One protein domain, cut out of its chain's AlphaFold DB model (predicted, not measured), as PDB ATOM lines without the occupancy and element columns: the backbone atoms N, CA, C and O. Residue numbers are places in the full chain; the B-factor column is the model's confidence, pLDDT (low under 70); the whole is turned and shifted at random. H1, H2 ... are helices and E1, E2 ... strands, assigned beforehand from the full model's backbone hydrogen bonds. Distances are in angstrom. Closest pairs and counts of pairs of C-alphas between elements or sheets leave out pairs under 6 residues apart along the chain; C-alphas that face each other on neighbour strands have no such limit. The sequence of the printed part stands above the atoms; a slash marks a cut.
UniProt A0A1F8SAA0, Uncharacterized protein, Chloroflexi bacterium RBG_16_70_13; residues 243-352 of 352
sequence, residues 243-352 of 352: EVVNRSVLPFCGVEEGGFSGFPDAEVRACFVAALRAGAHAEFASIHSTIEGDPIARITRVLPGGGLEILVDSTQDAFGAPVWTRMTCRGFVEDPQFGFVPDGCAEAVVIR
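AT A GLANCE: This is residues 243 to 352 of the 352 residues of an uncharacterized protein of Chloroflexi bacterium RBG_16_70_13 (UniProt A0A1F8SAA0). One strongly twisted sheet of seven strands curls round a single helix, H1, which packs mostly on E1 and E2. E5 bends by 83 degrees at residue 330; its first part runs between E4 and E7, and its later part turns away in a hairpin with E6. The printed part has 110 residues, with one named helix and seven named strands; along the chain H1 comes after E1 and before E2, and the other strands follow by number; the branched sheet is mixed, with E1 and E2 parallel and its other neighbour pairs antiparallel, and the class is mostly strand. It is compact, with a radius of gyration of the C-alphas of 13.6 A, and rounded, spanning 39 by 30 by 23 A.

IN THESE COORDINATES: Find C-alpha 252 at (-15.116, -6.545, 49.609), where E1 begins and runs to 257. H1 follows, residues 266 to 277, 16.0 A long. Then read E2, 282 to 289, 23.7 A; E3, 295 to 302, 23.2 A; E4, 308 to 313; E5, 324 to 335, 26.5 A; E6, 339 to 345; and E7, 349 to 351, ending at C-alpha 351 (-27.804, 11.331, 52.516).

HOW THE PARTS SIT: Start with E1 and E2, parallel at 11 degrees, with N 253 and O 283 2.8 A apart; with H1 they form a strand-helix-strand unit, two parallel neighbours with a helix between, its crossover right-handed. H1 is on the sheet; its closest C-alphas to E1 are Val 268 and Cys 253, 5.3 A. Every O i to N i+4 pair in H1 is within hydrogen-bond range. E2 to E6 form a meander, each strand the antiparallel neighbour of the one before: look for N 286 and O 298, 2.8 A; N 299 and O 311, 2.8 A; N 310 and O 327, 2.8 A; N 335 and O 339, 2.7 A. E7 is antiparallel to E5, with N 326 and O 349 2.8 A apart. E6 and E7 are apart.

THE WHOLE: The farthest C-alphas, Ala 278 and Phe 319, are 39.3 A apart. The printed part has no cut and no long link. Look for pLDDT under 70 at residues 258 to 263 and 338.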
ATOM      1  N   GLU A 243     -20.402  10.588  54.268       92.88
ATOM      2  CA  GLU A 243     -20.804   9.342  54.937       92.88
ATOM      3  C   GLU A 243     -20.515   8.098  54.082       92.88
ATOM      4  O   GLU A 243     -20.170   7.059  54.629       92.88
ATOM      5  N   VAL A 244     -20.598   8.200  52.751       93.88
ATOM      6  CA  VAL A 244     -20.286   7.095  51.833       93.88
ATOM      7  C   VAL A 244     -18.780   6.965  51.637       93.88
ATOM      8  O   VAL A 244     -18.260   5.852  51.670       93.88
ATOM      9  N   VAL A 245     -18.076   8.085  51.437       88.00
ATOM     10  CA  VAL A 245     -16.621   8.095  51.199       88.00
ATOM     11  C   VAL A 245     -15.852   7.657  52.445       88.00
ATOM     12  O   VAL A 245     -14.939   6.846  52.351       88.00
ATOM     13  N   ASN A 246     -16.249   8.146  53.621       86.56
ATOM     14  CA  ASN A 246     -15.554   7.894  54.887       86.56
ATOM     15  C   ASN A 246     -16.144   6.712  55.669       86.56
ATOM     16  O   ASN A 246     -15.899   6.583  56.872       86.56
ATOM     17  N   ARG A 247     -16.972   5.874  55.031       91.75
ATOM     18  CA  ARG A 247     -17.523   4.689  55.692       91.75
ATOM     19  C   ARG A 247     -16.402   3.717  56.051       91.75
ATOM     20  O   ARG A 247     -15.390   3.630  55.364       91.75
ATOM     21  N   SER A 248     -16.616   2.937  57.104       88.25
ATOM     22  CA  SER A 248     -15.680   1.880  57.486       88.25
ATOM     23  C   SER A 248     -15.514   0.864  56.352       88.25
ATOM     24  O   SER A 248     -16.490   0.239  55.934       88.25
ATOM     25  N   VAL A 249     -14.292   0.660  55.877       84.69
ATOM     26  CA  VAL A 249     -14.007  -0.362  54.863       84.69
ATOM     27  C   VAL A 249     -14.292  -1.747  55.450       84.69
ATOM     28  O   VAL A 249     -13.855  -2.063  56.557       84.69
ATOM     29  N   LEU A 250     -15.041  -2.569  54.714       86.62
ATOM     30  CA  LEU A 250     -15.277  -3.980  55.031       86.62
ATOM     31  C   LEU A 250     -14.602  -4.855  53.959       86.62
ATOM     32  O   LEU A 250     -14.345  -4.360  52.860       86.62
ATOM     33  N   PRO A 251     -14.323  -6.144  54.232       83.56
ATOM     34  CA  PRO A 251     -13.917  -7.090  53.197       83.56
ATOM     35  C   PRO A 251     -14.873  -7.031  52.001       83.56
ATOM     36  O   PRO A 251     -16.084  -7.188  52.164       83.56
ATOM     37  N   PHE A 252     -14.328  -6.767  50.813       85.19
ATOM     38  CA  PHE A 252     -15.116  -6.545  49.609       85.19
ATOM     39  C   PHE A 252     -15.232  -7.828  48.789       85.19
ATOM     40  O   PHE A 252     -14.229  -8.390  48.355       85.19
ATOM     41  N   CYS A 253     -16.461  -8.277  48.558       83.00
ATOM     42  CA  CYS A 253     -16.763  -9.480  47.784       83.00
ATOM     43  C   CYS A 253     -16.808  -9.248  46.269       83.00
ATOM     44  O   CYS A 253     -17.008 -10.198  45.520       83.00
ATOM     45  N   GLY A 254     -16.624  -8.006  45.814       82.06
ATOM     46  CA  GLY A 254     -16.634  -7.643  44.401       82.06
ATOM     47  C   GLY A 254     -17.876  -6.863  43.973       82.06
ATOM     48  O   GLY A 254     -18.714  -6.458  44.787       82.06
ATOM     49  N   VAL A 255     -17.954  -6.630  42.664       84.75
ATOM     50  CA  VAL A 255     -19.053  -5.930  41.996       84.75
ATOM     51  C   VAL A 255     -19.764  -6.929  41.102       84.75
ATOM     52  O   VAL A 255     -19.118  -7.562  40.273       84.75
ATOM     53  N   GLU A 256     -21.080  -7.042  41.231       86.75
ATOM     54  CA  GLU A 256     -21.891  -7.706  40.214       86.75
ATOM     55  C   GLU A 256     -22.461  -6.674  39.235       86.75
ATOM     56  O   GLU A 256     -23.022  -5.644  39.624       86.75
ATOM     57  N   GLU A 257     -22.330  -6.961  37.944       83.75
ATOM     58  CA  GLU A 257     -22.912  -6.154  36.880       83.75
ATOM     59  C   GLU A 257     -24.058  -6.930  36.248       83.75
ATOM     60  O   GLU A 257     -23.881  -7.976  35.624       83.75
ATOM     61  N   GLY A 258     -25.267  -6.411  36.409       65.88
ATOM     62  CA  GLY A 258     -26.442  -7.019  35.825       65.88
ATOM     63  C   GLY A 258     -27.457  -5.934  35.584       65.88
ATOM     64  O   GLY A 258     -28.079  -5.467  36.534       65.88
ATOM     65  N   GLY A 259     -27.631  -5.528  34.322       61.84
ATOM     66  CA  GLY A 259     -28.712  -4.624  33.924       61.84
ATOM     67  C   GLY A 259     -30.093  -5.154  34.343       61.84
ATOM     68  O   GLY A 259     -30.207  -6.145  35.058       61.84
ATOM     69  N   PHE A 260     -31.174  -4.553  33.858       53.97
ATOM     70  CA  PHE A 260     -32.544  -4.913  34.271       53.97
ATOM     71  C   PHE A 260     -32.880  -6.430  34.244       53.97
ATOM     72  O   PHE A 260     -33.741  -6.889  34.990       53.97
ATOM     73  N   SER A 261     -32.190  -7.226  33.412       60.81
ATOM     74  CA  SER A 261     -32.344  -8.684  33.285       60.81
ATOM     75  C   SER A 261     -31.080  -9.501  33.603       60.81
ATOM     76  O   SER A 261     -31.001 -10.665  33.208       60.81
ATOM     77  N   GLY A 262     -30.057  -8.895  34.208       63.38
ATOM     78  CA  GLY A 262     -28.808  -9.585  34.518       63.38
ATOM     79  C   GLY A 262     -29.010 -10.653  35.589       63.38
ATOM     80  O   GLY A 262     -29.698 -10.422  36.584       63.38
ATOM     81  N   PHE A 263     -28.418 -11.829  35.386       69.94
ATOM     82  CA  PHE A 263     -28.317 -12.815  36.455       69.94
ATOM     83  C   PHE A 263     -27.312 -12.311  37.502       69.94
ATOM     84  O   PHE A 263     -26.298 -11.737  37.106       69.94
ATOM     85  N   PRO A 264     -27.570 -12.513  38.808       80.25
ATOM     86  CA  PRO A 264     -26.595 -12.202  39.848       80.25
ATOM     87  C   PRO A 264     -25.264 -12.909  39.591       80.25
ATOM     88  O   PRO A 264     -25.252 -14.047  39.110       80.25
ATOM     89  N   ASP A 265     -24.158 -12.262  39.952       80.06
ATOM     90  CA  ASP A 265     -22.847 -12.899  39.883       80.06
ATOM     91  C   ASP A 265     -22.744 -13.929  41.016       80.06
ATOM     92  O   ASP A 265     -22.752 -13.593  42.205       80.06
ATOM     93  N   ALA A 266     -22.703 -15.208  40.646       76.19
ATOM     94  CA  ALA A 266     -22.725 -16.300  41.608       76.19
ATOM     95  C   ALA A 266     -21.517 -16.271  42.560       76.19
ATOM     96  O   ALA A 266     -21.667 -16.662  43.718       76.19
ATOM     97  N   GLU A 267     -20.355 -15.791  42.110       72.19
ATOM     98  CA  GLU A 267     -19.127 -15.744  42.908       72.19
ATOM     99  C   GLU A 267     -19.192 -14.611  43.939       72.19
ATOM    100  O   GLU A 267     -19.016 -14.853  45.140       72.19
ATOM    101  N   VAL A 268     -19.560 -13.401  43.499       79.31
ATOM    102  CA  VAL A 268     -19.750 -12.233  44.383       79.31
ATOM    103  C   VAL A 268     -20.784 -12.548  45.465       79.31
ATOM    104  O   VAL A 268     -20.573 -12.300  46.658       79.31
ATOM    105  N   ARG A 269     -21.904 -13.162  45.063       84.44
ATOM    106  CA  ARG A 269     -22.978 -13.547  45.983       84.44
ATOM    107  C   ARG A 269     -22.543 -14.649  46.944       84.44
ATOM    108  O   ARG A 269     -22.840 -14.541  48.132       84.44
ATOM    109  N   ALA A 270     -21.829 -15.675  46.480       79.62
ATOM    110  CA  ALA A 270     -21.336 -16.745  47.347       79.62
ATOM    111  C   ALA A 270     -20.385 -16.219  48.435       79.62
ATOM    112  O   ALA A 270     -20.545 -16.594  49.598       79.62
ATOM    113  N   CYS A 271     -19.466 -15.306  48.093       82.25
ATOM    114  CA  CYS A 271     -18.594 -14.637  49.065       82.25
ATOM    115  C   CYS A 271     -19.403 -13.913  50.149       82.25
ATOM    116  O   CYS A 271     -19.210 -14.148  51.347       82.25
ATOM    117  N   PHE A 272     -20.358 -13.072  49.739       86.38
ATOM    118  CA  PHE A 272     -21.130 -12.252  50.672       86.38
ATOM    119  C   PHE A 272     -21.996 -13.107  51.607       86.38
ATOM    120  O   PHE A 272     -22.078 -12.863  52.811       86.38
ATOM    121  N   VAL A 273     -22.605 -14.161  51.064       84.31
ATOM    122  CA  VAL A 273     -23.444 -15.105  51.811       84.31
ATOM    123  C   VAL A 273     -22.622 -15.939  52.784       84.31
ATOM    124  O   VAL A 273     -23.073 -16.183  53.904       84.31
ATOM    125  N   ALA A 274     -21.425 -16.373  52.389       80.88
ATOM    126  CA  ALA A 274     -20.524 -17.098  53.277       80.88
ATOM    127  C   ALA A 274     -20.126 -16.234  54.482       80.88
ATOM    128  O   ALA A 274     -20.242 -16.694  55.618       80.88
ATOM    129  N   ALA A 275     -19.755 -14.967  54.252       80.75
ATOM    130  CA  ALA A 275     -19.445 -14.025  55.326       80.75
ATOM    131  C   ALA A 275     -20.632 -13.850  56.283       80.75
ATOM    132  O   ALA A 275     -20.493 -13.984  57.497       80.75
ATOM    133  N   LEU A 276     -21.822 -13.647  55.725       83.19
ATOM    134  CA  LEU A 276     -23.054 -13.470  56.479       83.19
ATOM    135  C   LEU A 276     -23.421 -14.698  57.331       83.19
ATOM    136  O   LEU A 276     -23.757 -14.550  58.505       83.19
ATOM    137  N   ARG A 277     -23.305 -15.916  56.782       81.88
ATOM    138  CA  ARG A 277     -23.531 -17.175  57.522       81.88
ATOM    139  C   ARG A 277     -22.487 -17.409  58.614       81.88
ATOM    140  O   ARG A 277     -22.824 -17.957  59.658       81.88
ATOM    141  N   ALA A 278     -21.251 -16.963  58.393       80.50
ATOM    142  CA  ALA A 278     -20.180 -17.014  59.383       80.50
ATOM    143  C   ALA A 278     -20.285 -15.914  60.460       80.50
ATOM    144  O   ALA A 278     -19.467 -15.881  61.377       80.50
ATOM    145  N   GLY A 279     -21.252 -14.992  60.354       81.31
ATOM    146  CA  GLY A 279     -21.338 -13.818  61.231       81.31
ATOM    147  C   GLY A 279     -20.185 -12.824  61.039       81.31
ATOM    148  O   GLY A 279     -19.944 -11.980  61.901       81.31
ATOM    149  N   ALA A 280     -19.460 -12.934  59.926       83.44
ATOM    150  CA  ALA A 280     -18.417 -12.004  59.531       83.44
ATOM    151  C   ALA A 280     -19.022 -10.764  58.855       83.44
ATOM    152  O   ALA A 280     -20.157 -10.767  58.375       83.44
ATOM    153  N   HIS A 281     -18.241  -9.689  58.815       87.12
ATOM    154  CA  HIS A 281     -18.596  -8.467  58.106       87.12
ATOM    155  C   HIS A 281     -18.024  -8.515  56.688       87.12
ATOM    156  O   HIS A 281     -16.899  -8.967  56.477       87.12
ATOM    157  N   ALA A 282     -18.805  -8.044  55.726       89.62
ATOM    158  CA  ALA A 282     -18.419  -7.962  54.325       89.62
ATOM    159  C   ALA A 282     -19.275  -6.909  53.625       89.62
ATOM    160  O   ALA A 282     -20.361  -6.568  54.099       89.62
ATOM    161  N   GLU A 283     -18.820  -6.425  52.478       93.25
ATOM    162  CA  GLU A 283     -19.652  -5.663  51.557       93.25
ATOM    163  C   GLU A 283     -19.499  -6.154  50.120       93.25
ATOM    164  O   GLU A 283     -18.477  -6.719  49.743       93.25
ATOM    165  N   PHE A 284     -20.535  -5.961  49.314       92.38
ATOM    166  CA  PHE A 284     -20.465  -6.121  47.865       92.38
ATOM    167  C   PHE A 284     -21.216  -4.975  47.199       92.38
ATOM    168  O   PHE A 284     -22.050  -4.313  47.831       92.38
ATOM    169  N   ALA A 285     -20.930  -4.749  45.923       94.00
ATOM    170  CA  ALA A 285     -21.657  -3.784  45.121       94.00
ATOM    171  C   ALA A 285     -22.427  -4.470  43.996       94.00
ATOM    172  O   ALA A 285     -21.976  -5.468  43.443       94.00
ATOM    173  N   SER A 286     -23.573  -3.912  43.630       92.69
ATOM    174  CA  SER A 286     -24.275  -4.258  42.405       92.69
ATOM    175  C   SER A 286     -24.541  -3.013  41.576       92.69
ATOM    176  O   SER A 286     -24.869  -1.952  42.113       92.69
ATOM    177  N   ILE A 287     -24.387  -3.135  40.261       91.69
ATOM    178  CA  ILE A 287     -24.783  -2.108  39.300       91.69
ATOM    179  C   ILE A 287     -25.935  -2.666  38.476       91.69
ATOM    180  O   ILE A 287     -25.784  -3.656  37.756       91.69
ATOM    181  N   HIS A 288     -27.084  -2.005  38.581       89.88
ATOM    182  CA  HIS A 288     -28.279  -2.318  37.808       89.88
ATOM    183  C   HIS A 288     -28.650  -1.142  36.922       89.88
ATOM    184  O   HIS A 288     -28.377   0.000  37.266       89.88
ATOM    185  N   SER A 289     -29.305  -1.410  35.798       89.44
ATOM    186  CA  SER A 289     -29.879  -0.355  34.970       89.44
ATOM    187  C   SER A 289     -31.358  -0.174  35.297       89.44
ATOM    188  O   SER A 289     -32.068  -1.158  35.538       89.44
ATOM    189  N   THR A 290     -31.848   1.061  35.234       89.56
ATOM    190  CA  THR A 290     -33.283   1.337  35.121       89.56
ATOM    191  C   THR A 290     -33.843   0.735  33.826       89.56
ATOM    192  O   THR A 290     -33.111   0.178  32.996       89.56
ATOM    193  N   ILE A 291     -35.162   0.832  33.639       88.81
ATOM    194  CA  ILE A 291     -35.814   0.402  32.392       88.81
ATOM    195  C   ILE A 291     -35.338   1.275  31.218       88.81
ATOM    196  O   ILE A 291     -35.232   0.795  30.091       88.81
ATOM    197  N   GLU A 292     -35.012   2.536  31.494       90.81
ATOM    198  CA  GLU A 292     -34.498   3.533  30.557       90.81
ATOM    199  C   GLU A 292     -32.997   3.367  30.267       90.81
ATOM    200  O   GLU A 292     -32.501   3.918  29.285       90.81
ATOM    201  N   GLY A 293     -32.293   2.557  31.067       89.81
ATOM    202  CA  GLY A 293     -30.879   2.229  30.883       89.81
ATOM    203  C   GLY A 293     -29.914   3.000  31.785       89.81
ATOM    204  O   GLY A 293     -28.708   2.779  31.683       89.81
ATOM    205  N   ASP A 294     -30.416   3.851  32.678       92.56
ATOM    206  CA  ASP A 294     -29.581   4.630  33.590       92.56
ATOM    207  C   ASP A 294     -29.019   3.737  34.705       92.56
ATOM    208  O   ASP A 294     -29.756   2.929  35.277       92.56
ATOM    209  N   PRO A 295     -27.721   3.834  35.035       92.75
ATOM    210  CA  PRO A 295     -27.126   2.961  36.030       92.75
ATOM    211  C   PRO A 295     -27.463   3.414  37.458       92.75
ATOM    212  O   PRO A 295     -27.425   4.593  37.798       92.75
ATOM    213  N   ILE A 296     -27.733   2.445  38.323       94.12
ATOM    214  CA  ILE A 296     -27.920   2.603  39.762       94.12
ATOM    215  C   ILE A 296     -26.929   1.672  40.445       94.12
ATOM    216  O   ILE A 296     -26.942   0.461  40.207       94.12
ATOM    217  N   ALA A 297     -26.092   2.226  41.319       95.88
ATOM    218  CA  ALA A 297     -25.199   1.426  42.143       95.88
ATOM    219  C   ALA A 297     -25.822   1.184  43.512       95.88
ATOM    220  O   ALA A 297     -26.392   2.081  44.131       95.88
ATOM    221  N   ARG A 298     -25.686  -0.040  44.006       95.56
ATOM    222  CA  ARG A 298     -26.090  -0.443  45.346       95.56
ATOM    223  C   ARG A 298     -24.900  -1.072  46.045       95.56
ATOM    224  O   ARG A 298     -24.349  -2.043  45.552       95.56
ATOM    225  N   ILE A 299     -24.551  -0.575  47.222       96.44
ATOM    226  CA  ILE A 299     -23.537  -1.159  48.101       96.44
ATOM    227  C   ILE A 299     -24.279  -1.809  49.262       96.44
ATOM    228  O   ILE A 299     -24.988  -1.123  49.997       96.44
ATOM    229  N   THR A 300     -24.143  -3.122  49.418       95.69
ATOM    230  CA  THR A 300     -24.786  -3.888  50.495       95.69
ATOM    231  C   THR A 300     -23.723  -4.361  51.473       95.69
ATOM    232  O   THR A 300     -22.736  -4.969  51.066       95.69
ATOM    233  N   ARG A 301     -23.922  -4.086  52.762       95.81
ATOM    234  CA  ARG A 301     -22.914  -4.231  53.818       95.81
ATOM    235  C   ARG A 301     -23.485  -5.037  54.982       95.81
ATOM    236  O   ARG A 301     -24.550  -4.688  55.484       95.81
ATOM    237  N   VAL A 302     -22.781  -6.072  55.438       93.69
ATOM    238  CA  VAL A 302     -23.033  -6.735  56.731       93.69
ATOM    239  C   VAL A 302     -22.188  -6.031  57.781       93.69
ATOM    240  O   VAL A 302     -20.959  -6.087  57.724       93.69
ATOM    241  N   LEU A 303     -22.828  -5.342  58.722       90.31
ATOM    242  CA  LEU A 303     -22.108  -4.516  59.688       90.31
ATOM    243  C   LEU A 303     -21.522  -5.347  60.844       90.31
ATOM    244  O   LEU A 303     -22.103  -6.365  61.242       90.31
ATOM    245  N   PRO A 304     -20.408  -4.898  61.455       82.38
ATOM    246  CA  PRO A 304     -19.964  -5.423  62.742       82.38
ATOM    247  C   PRO A 304     -21.073  -5.283  63.797       82.38
ATOM    248  O   PRO A 304     -21.597  -4.193  64.013       82.38
ATOM    249  N   GLY A 305     -21.437  -6.386  64.454       80.19
ATOM    250  CA  GLY A 305     -22.578  -6.432  65.383       80.19
ATOM    251  C   GLY A 305     -23.901  -6.883  64.750       80.19
ATOM    252  O   GLY A 305     -24.894  -7.015  65.465       80.19
ATOM    253  N   GLY A 306     -23.901  -7.186  63.448       83.75
ATOM    254  CA  GLY A 306     -25.042  -7.724  62.712       83.75
ATOM    255  C   GLY A 306     -25.875  -6.658  61.999       83.75
ATOM    256  O   GLY A 306     -25.608  -5.460  62.073       83.75
ATOM    257  N   GLY A 307     -26.912  -7.118  61.295       90.19
ATOM    258  CA  GLY A 307     -27.744  -6.273  60.440       90.19
ATOM    259  C   GLY A 307     -27.095  -5.943  59.096       90.19
ATOM    260  O   GLY A 307     -25.921  -6.231  58.848       90.19
ATOM    261  N   LEU A 308     -27.900  -5.353  58.213       94.50
ATOM    262  CA  LEU A 308     -27.464  -4.901  56.898       94.50
ATOM    263  C   LEU A 308     -27.567  -3.387  56.786       94.50
ATOM    264  O   LEU A 308     -28.531  -2.783  57.257       94.50
ATOM    265  N   GLU A 309     -26.622  -2.794  56.074       96.81
ATOM    266  CA  GLU A 309     -26.745  -1.452  55.526       96.81
ATOM    267  C   GLU A 309     -26.722  -1.520  54.004       96.81
ATOM    268  O   GLU A 309     -25.953  -2.276  53.410       96.81
ATOM    269  N   ILE A 310     -27.586  -0.734  53.372       97.25
ATOM    270  CA  ILE A 310     -27.657  -0.611  51.923       97.25
ATOM    271  C   ILE A 310     -27.533   0.866  51.578       97.25
ATOM    272  O   ILE A 310     -28.360   1.679  51.998       97.25
ATOM    273  N   LEU A 311     -26.506   1.190  50.802       98.00
ATOM    274  CA  LEU A 311     -26.290   2.506  50.214       98.00
ATOM    275  C   LEU A 311     -26.670   2.419  48.739       98.00
ATOM    276  O   LEU A 311     -26.220   1.508  48.047       98.00
ATOM    277  N   VAL A 312     -27.505   3.331  48.259       97.31
ATOM    278  CA  VAL A 312     -27.945   3.360  46.861       97.31
ATOM    279  C   VAL A 312     -27.590   4.703  46.257       97.31
ATOM    280  O   VAL A 312     -27.983   5.737  46.794       97.31
ATOM    281  N   ASP A 313     -26.883   4.663  45.138       97.50
ATOM    282  CA  ASP A 313     -26.583   5.800  44.286       97.50
ATOM    283  C   ASP A 313     -27.493   5.780  43.062       97.50
ATOM    284  O   ASP A 313     -27.292   4.983  42.142       97.50
ATOM    285  N   SER A 314     -28.486   6.666  43.050       96.38
ATOM    286  CA  SER A 314     -29.322   6.926  41.880       96.38
ATOM    287  C   SER A 314     -28.959   8.247  41.201       96.38
ATOM    288  O   SER A 314     -29.765   8.790  40.458       96.38
ATOM    289  N   THR A 315     -27.762   8.801  41.427       96.19
ATOM    290  CA  THR A 315     -27.365  10.108  40.864       96.19
ATOM    291  C   THR A 315     -27.276  10.136  39.338       96.19
ATOM    292  O   THR A 315     -27.316  11.221  38.762       96.19
ATOM    293  N   GLN A 316     -27.179   8.970  38.691       95.19
ATOM    294  CA  GLN A 316     -27.215   8.836  37.232       95.19
ATOM    295  C   GLN A 316     -28.620   8.553  36.681       95.19
ATOM    296  O   GLN A 316     -28.783   8.555  35.466       95.19
ATOM    297  N   ASP A 317     -29.624   8.329  37.534       94.31
ATOM    298  CA  ASP A 317     -31.009   8.110  37.111       94.31
ATOM    299  C   ASP A 317     -31.635   9.443  36.676       94.31
ATOM    300  O   ASP A 317     -31.935  10.310  37.502       94.31
ATOM    301  N   ALA A 318     -31.811   9.620  35.365       94.50
ATOM    302  CA  ALA A 318     -32.319  10.858  34.786       94.50
ATOM    303  C   ALA A 318     -33.830  11.040  35.005       94.50
ATOM    304  O   ALA A 318     -34.341  12.158  34.873       94.50
ATOM    305  N   PHE A 319     -34.544   9.958  35.324       92.00
ATOM    306  CA  PHE A 319     -35.999   9.942  35.485       92.00
ATOM    307  C   PHE A 319     -36.433   9.790  36.949       92.00
ATOM    308  O   PHE A 319     -37.570  10.132  37.292       92.00
ATOM    309  N   GLY A 320     -35.535   9.325  37.814       91.00
ATOM    310  CA  GLY A 320     -35.700   9.261  39.259       91.00
ATOM    311  C   GLY A 320     -35.152  10.476  40.011       91.00
ATOM    312  O   GLY A 320     -34.857  11.535  39.460       91.00
ATOM    313  N   ALA A 321     -35.056  10.333  41.334       91.81
ATOM    314  CA  ALA A 321     -34.399  11.327  42.174       91.81
ATOM    315  C   ALA A 321     -32.877  11.090  42.130       91.81
ATOM    316  O   ALA A 321     -32.442  10.014  42.547       91.81
ATOM    317  N   PRO A 322     -32.057  12.068  41.700       93.69
ATOM    318  CA  PRO A 322     -30.611  11.899  41.585       93.69
ATOM    319  C   PRO A 322     -29.937  12.069  42.951       93.69
ATOM    320  O   PRO A 322     -29.343  13.106  43.253       93.69
ATOM    321  N   VAL A 323     -30.096  11.078  43.824       96.12
ATOM    322  CA  VAL A 323     -29.685  11.149  45.229       96.12
ATOM    323  C   VAL A 323     -28.926   9.905  45.661       96.12
ATOM    324  O   VAL A 323     -29.076   8.825  45.099       96.12
ATOM    325  N   TRP A 324     -28.156  10.058  46.732       97.75
ATOM    326  CA  TRP A 324     -27.741   8.927  47.541       97.75
ATOM    327  C   TRP A 324     -28.784   8.657  48.621       97.75
ATOM    328  O   TRP A 324     -29.291   9.582  49.264       97.75
ATOM    329  N   THR A 325     -29.087   7.384  48.852       97.88
ATOM    330  CA  THR A 325     -29.931   6.954  49.969       97.88
ATOM    331  C   THR A 325     -29.254   5.872  50.790       97.88
ATOM    332  O   THR A 325     -28.440   5.102  50.284       97.88
ATOM    333  N   ARG A 326     -29.608   5.818  52.071       97.81
ATOM    334  CA  ARG A 326     -29.183   4.796  53.020       97.81
ATOM    335  C   ARG A 326     -30.404   4.134  53.631       97.81
ATOM    336  O   ARG A 326     -31.330   4.817  54.056       97.81
ATOM    337  N   MET A 327     -30.383   2.814  53.736       97.25
ATOM    338  CA  MET A 327     -31.353   2.057  54.524       97.25
ATOM    339  C   MET A 327     -30.636   1.009  55.366       97.25
ATOM    340  O   MET A 327     -29.611   0.462  54.964       97.25
ATOM    341  N   THR A 328     -31.193   0.716  56.534       96.94
ATOM    342  CA  THR A 328     -30.718  -0.357  57.411       96.94
ATOM    343  C   THR A 328     -31.767  -1.450  57.485       96.94
ATOM    344  O   THR A 328     -32.948  -1.144  57.649       96.94
ATOM    345  N   CYS A 329     -31.349  -2.706  57.421       95.56
ATOM    346  CA  CYS A 329     -32.227  -3.865  57.511       95.56
ATOM    347  C   CYS A 329     -31.792  -4.773  58.661       95.56
ATOM    348  O   CYS A 329     -30.617  -4.816  59.028       95.56
ATOM    349  N   ARG A 330     -32.738  -5.513  59.244       92.38
ATOM    350  CA  ARG A 330     -32.439  -6.441  60.350       92.38
ATOM    351  C   ARG A 330     -31.585  -7.620  59.897       92.38
ATOM    352  O   ARG A 330     -30.814  -8.151  60.687       92.38
ATOM    353  N   GLY A 331     -31.738  -8.030  58.644       88.19
ATOM    354  CA  GLY A 331     -31.017  -9.157  58.076       88.19
ATOM    355  C   GLY A 331     -31.479  -9.431  56.656       88.19
ATOM    356  O   GLY A 331     -31.813  -8.508  55.916       88.19
ATOM    357  N   PHE A 332     -31.513 -10.704  56.295       86.75
ATOM    358  CA  PHE A 332     -31.920 -11.192  54.984       86.75
ATOM    359  C   PHE A 332     -32.863 -12.384  55.137       86.75
ATOM    360  O   PHE A 332     -32.885 -13.050  56.173       86.75
ATOM    361  N   VAL A 333     -33.592 -12.671  54.068       88.50
ATOM    362  CA  VAL A 333     -34.323 -13.918  53.865       88.50
ATOM    363  C   VAL A 333     -33.879 -14.548  52.549       88.50
ATOM    364  O   VAL A 333     -33.580 -13.845  51.580       88.50
ATOM    365  N   GLU A 334     -33.801 -15.876  52.530       82.19
ATOM    366  CA  GLU A 334     -33.597 -16.634  51.297       82.19
ATOM    367  C   GLU A 334     -34.931 -16.726  50.546       82.19
ATOM    368  O   GLU A 334     -35.913 -17.285  51.037       82.19
ATOM    369  N   ASP A 335     -34.957 -16.151  49.353       83.56
ATOM    370  CA  ASP A 335     -36.045 -16.188  48.395       83.56
ATOM    371  C   ASP A 335     -35.695 -17.161  47.250       83.56
ATOM    372  O   ASP A 335     -34.631 -17.042  46.634       83.56
ATOM    373  N   PRO A 336     -36.576 -18.119  46.912       74.12
ATOM    374  CA  PRO A 336     -36.303 -19.107  45.865       74.12
ATOM    375  C   PRO A 336     -36.098 -18.524  44.461       74.12
ATOM    376  O   PRO A 336     -35.502 -19.184  43.612       74.12
ATOM    377  N   GLN A 337     -36.634 -17.334  44.187       74.06
ATOM    378  CA  GLN A 337     -36.598 -16.690  42.876       74.06
ATOM    379  C   GLN A 337     -35.494 -15.632  42.786       74.06
ATOM    380  O   GLN A 337     -34.865 -15.491  41.739       74.06
ATOM    381  N   PHE A 338     -35.265 -14.890  43.867       69.56
ATOM    382  CA  PHE A 338     -34.357 -13.741  43.891       69.56
ATOM    383  C   PHE A 338     -33.085 -13.978  44.713       69.56
ATOM    384  O   PHE A 338     -32.233 -13.094  44.806       69.56
ATOM    385  N   GLY A 339     -32.933 -15.165  45.300       76.88
ATOM    386  CA  GLY A 339     -31.810 -15.486  46.166       76.88
ATOM    387  C   GLY A 339     -31.904 -14.706  47.472       76.88
ATOM    388  O   GLY A 339     -32.806 -14.917  48.265       76.88
ATOM    389  N   PHE A 340     -30.968 -13.802  47.733       79.25
ATOM    390  CA  PHE A 340     -30.886 -13.106  49.019       79.25
ATOM    391  C   PHE A 340     -31.617 -11.769  48.961       79.25
ATOM    392  O   PHE A 340     -31.185 -10.854  48.254       79.25
ATOM    393  N   VAL A 341     -32.697 -11.646  49.735       86.25
ATOM    394  CA  VAL A 341     -33.497 -10.419  49.822       86.25
ATOM    395  C   VAL A 341     -33.343  -9.807  51.219       86.25
ATOM    396  O   VAL A 341     -33.505 -10.520  52.210       86.25
ATOM    397  N   PRO A 342     -33.026  -8.506  51.339       90.75
ATOM    398  CA  PRO A 342     -33.003  -7.821  52.630       90.75
ATOM    399  C   PRO A 342     -34.356  -7.912  53.360       90.75
ATOM    400  O   PRO A 342     -35.401  -7.709  52.745       90.75
ATOM    401  N   ASP A 343     -34.339  -8.170  54.671       92.62
ATOM    402  CA  ASP A 343     -35.536  -8.256  55.520       92.62
ATOM    403  C   ASP A 343     -35.552  -7.200  56.630       92.62
ATOM    404  O   ASP A 343     -34.533  -6.870  57.249       92.62
ATOM    405  N   GLY A 344     -36.755  -6.703  56.931       94.00
ATOM    406  CA  GLY A 344     -36.980  -5.752  58.014       94.00
ATOM    407  C   GLY A 344     -36.242  -4.435  57.802       94.00
ATOM    408  O   GLY A 344     -35.642  -3.918  58.744       94.00
ATOM    409  N   CYS A 345     -36.236  -3.932  56.568       96.19
ATOM    410  CA  CYS A 345     -35.620  -2.656  56.230       96.19
ATOM    411  C   CYS A 345     -36.422  -1.478  56.788       96.19
ATOM    412  O   CYS A 345     -37.649  -1.430  56.675       96.19
ATOM    413  N   ALA A 346     -35.711  -0.523  57.378       96.19
ATOM    414  CA  ALA A 346     -36.243   0.791  57.699       96.19
ATOM    415  C   ALA A 346     -36.472   1.614  56.419       96.19
ATOM    416  O   ALA A 346     -35.996   1.261  55.337       96.19
ATOM    417  N   GLU A 347     -37.189   2.730  56.556       95.50
ATOM    418  CA  GLU A 347     -37.352   3.695  55.470       95.50
ATOM    419  C   GLU A 347     -35.987   4.225  55.004       95.50
ATOM    420  O   GLU A 347     -35.091   4.480  55.813       95.50
ATOM    421  N   ALA A 348     -35.833   4.372  53.688       95.81
ATOM    422  CA  ALA A 348     -34.619   4.909  53.098       95.81
ATOM    423  C   ALA A 348     -34.486   6.405  53.409       95.81
ATOM    424  O   ALA A 348     -35.414   7.186  53.205       95.81
ATOM    425  N   VAL A 349     -33.305   6.811  53.861       97.50
ATOM    426  CA  VAL A 349     -32.983   8.199  54.192       97.50
ATOM    427  C   VAL A 349     -32.057   8.760  53.122       97.50
ATOM    428  O   VAL A 349     -31.052   8.141  52.781       97.50
ATOM    429  N   VAL A 350     -32.379   9.942  52.595       97.19
ATOM    430  CA  VAL A 350     -31.491  10.672  51.678       97.19
ATOM    431  C   VAL A 350     -30.275  11.180  52.448       97.19
ATOM    432  O   VAL A 350     -30.431  11.862  53.461       97.19
ATOM    433  N   ILE A 351     -29.080  10.896  51.937       95.75
ATOM    434  CA  ILE A 351     -27.804  11.331  52.516       95.75
ATOM    435  C   ILE A 351     -27.113  12.328  51.577       95.75
ATOM    436  O   ILE A 351     -27.264  12.248  50.356       95.75
ATOM    437  N   ARG A 352     -26.433  13.322  52.153       88.81
ATOM    438  CA  ARG A 352     -25.819  14.460  51.451       88.81
ATOM    439  C   ARG A 352     -24.451  14.760  52.036       88.81
ATOM    440  O   ARG A 352     -24.330  14.680  53.276       88.81
TER     441      ARG A 352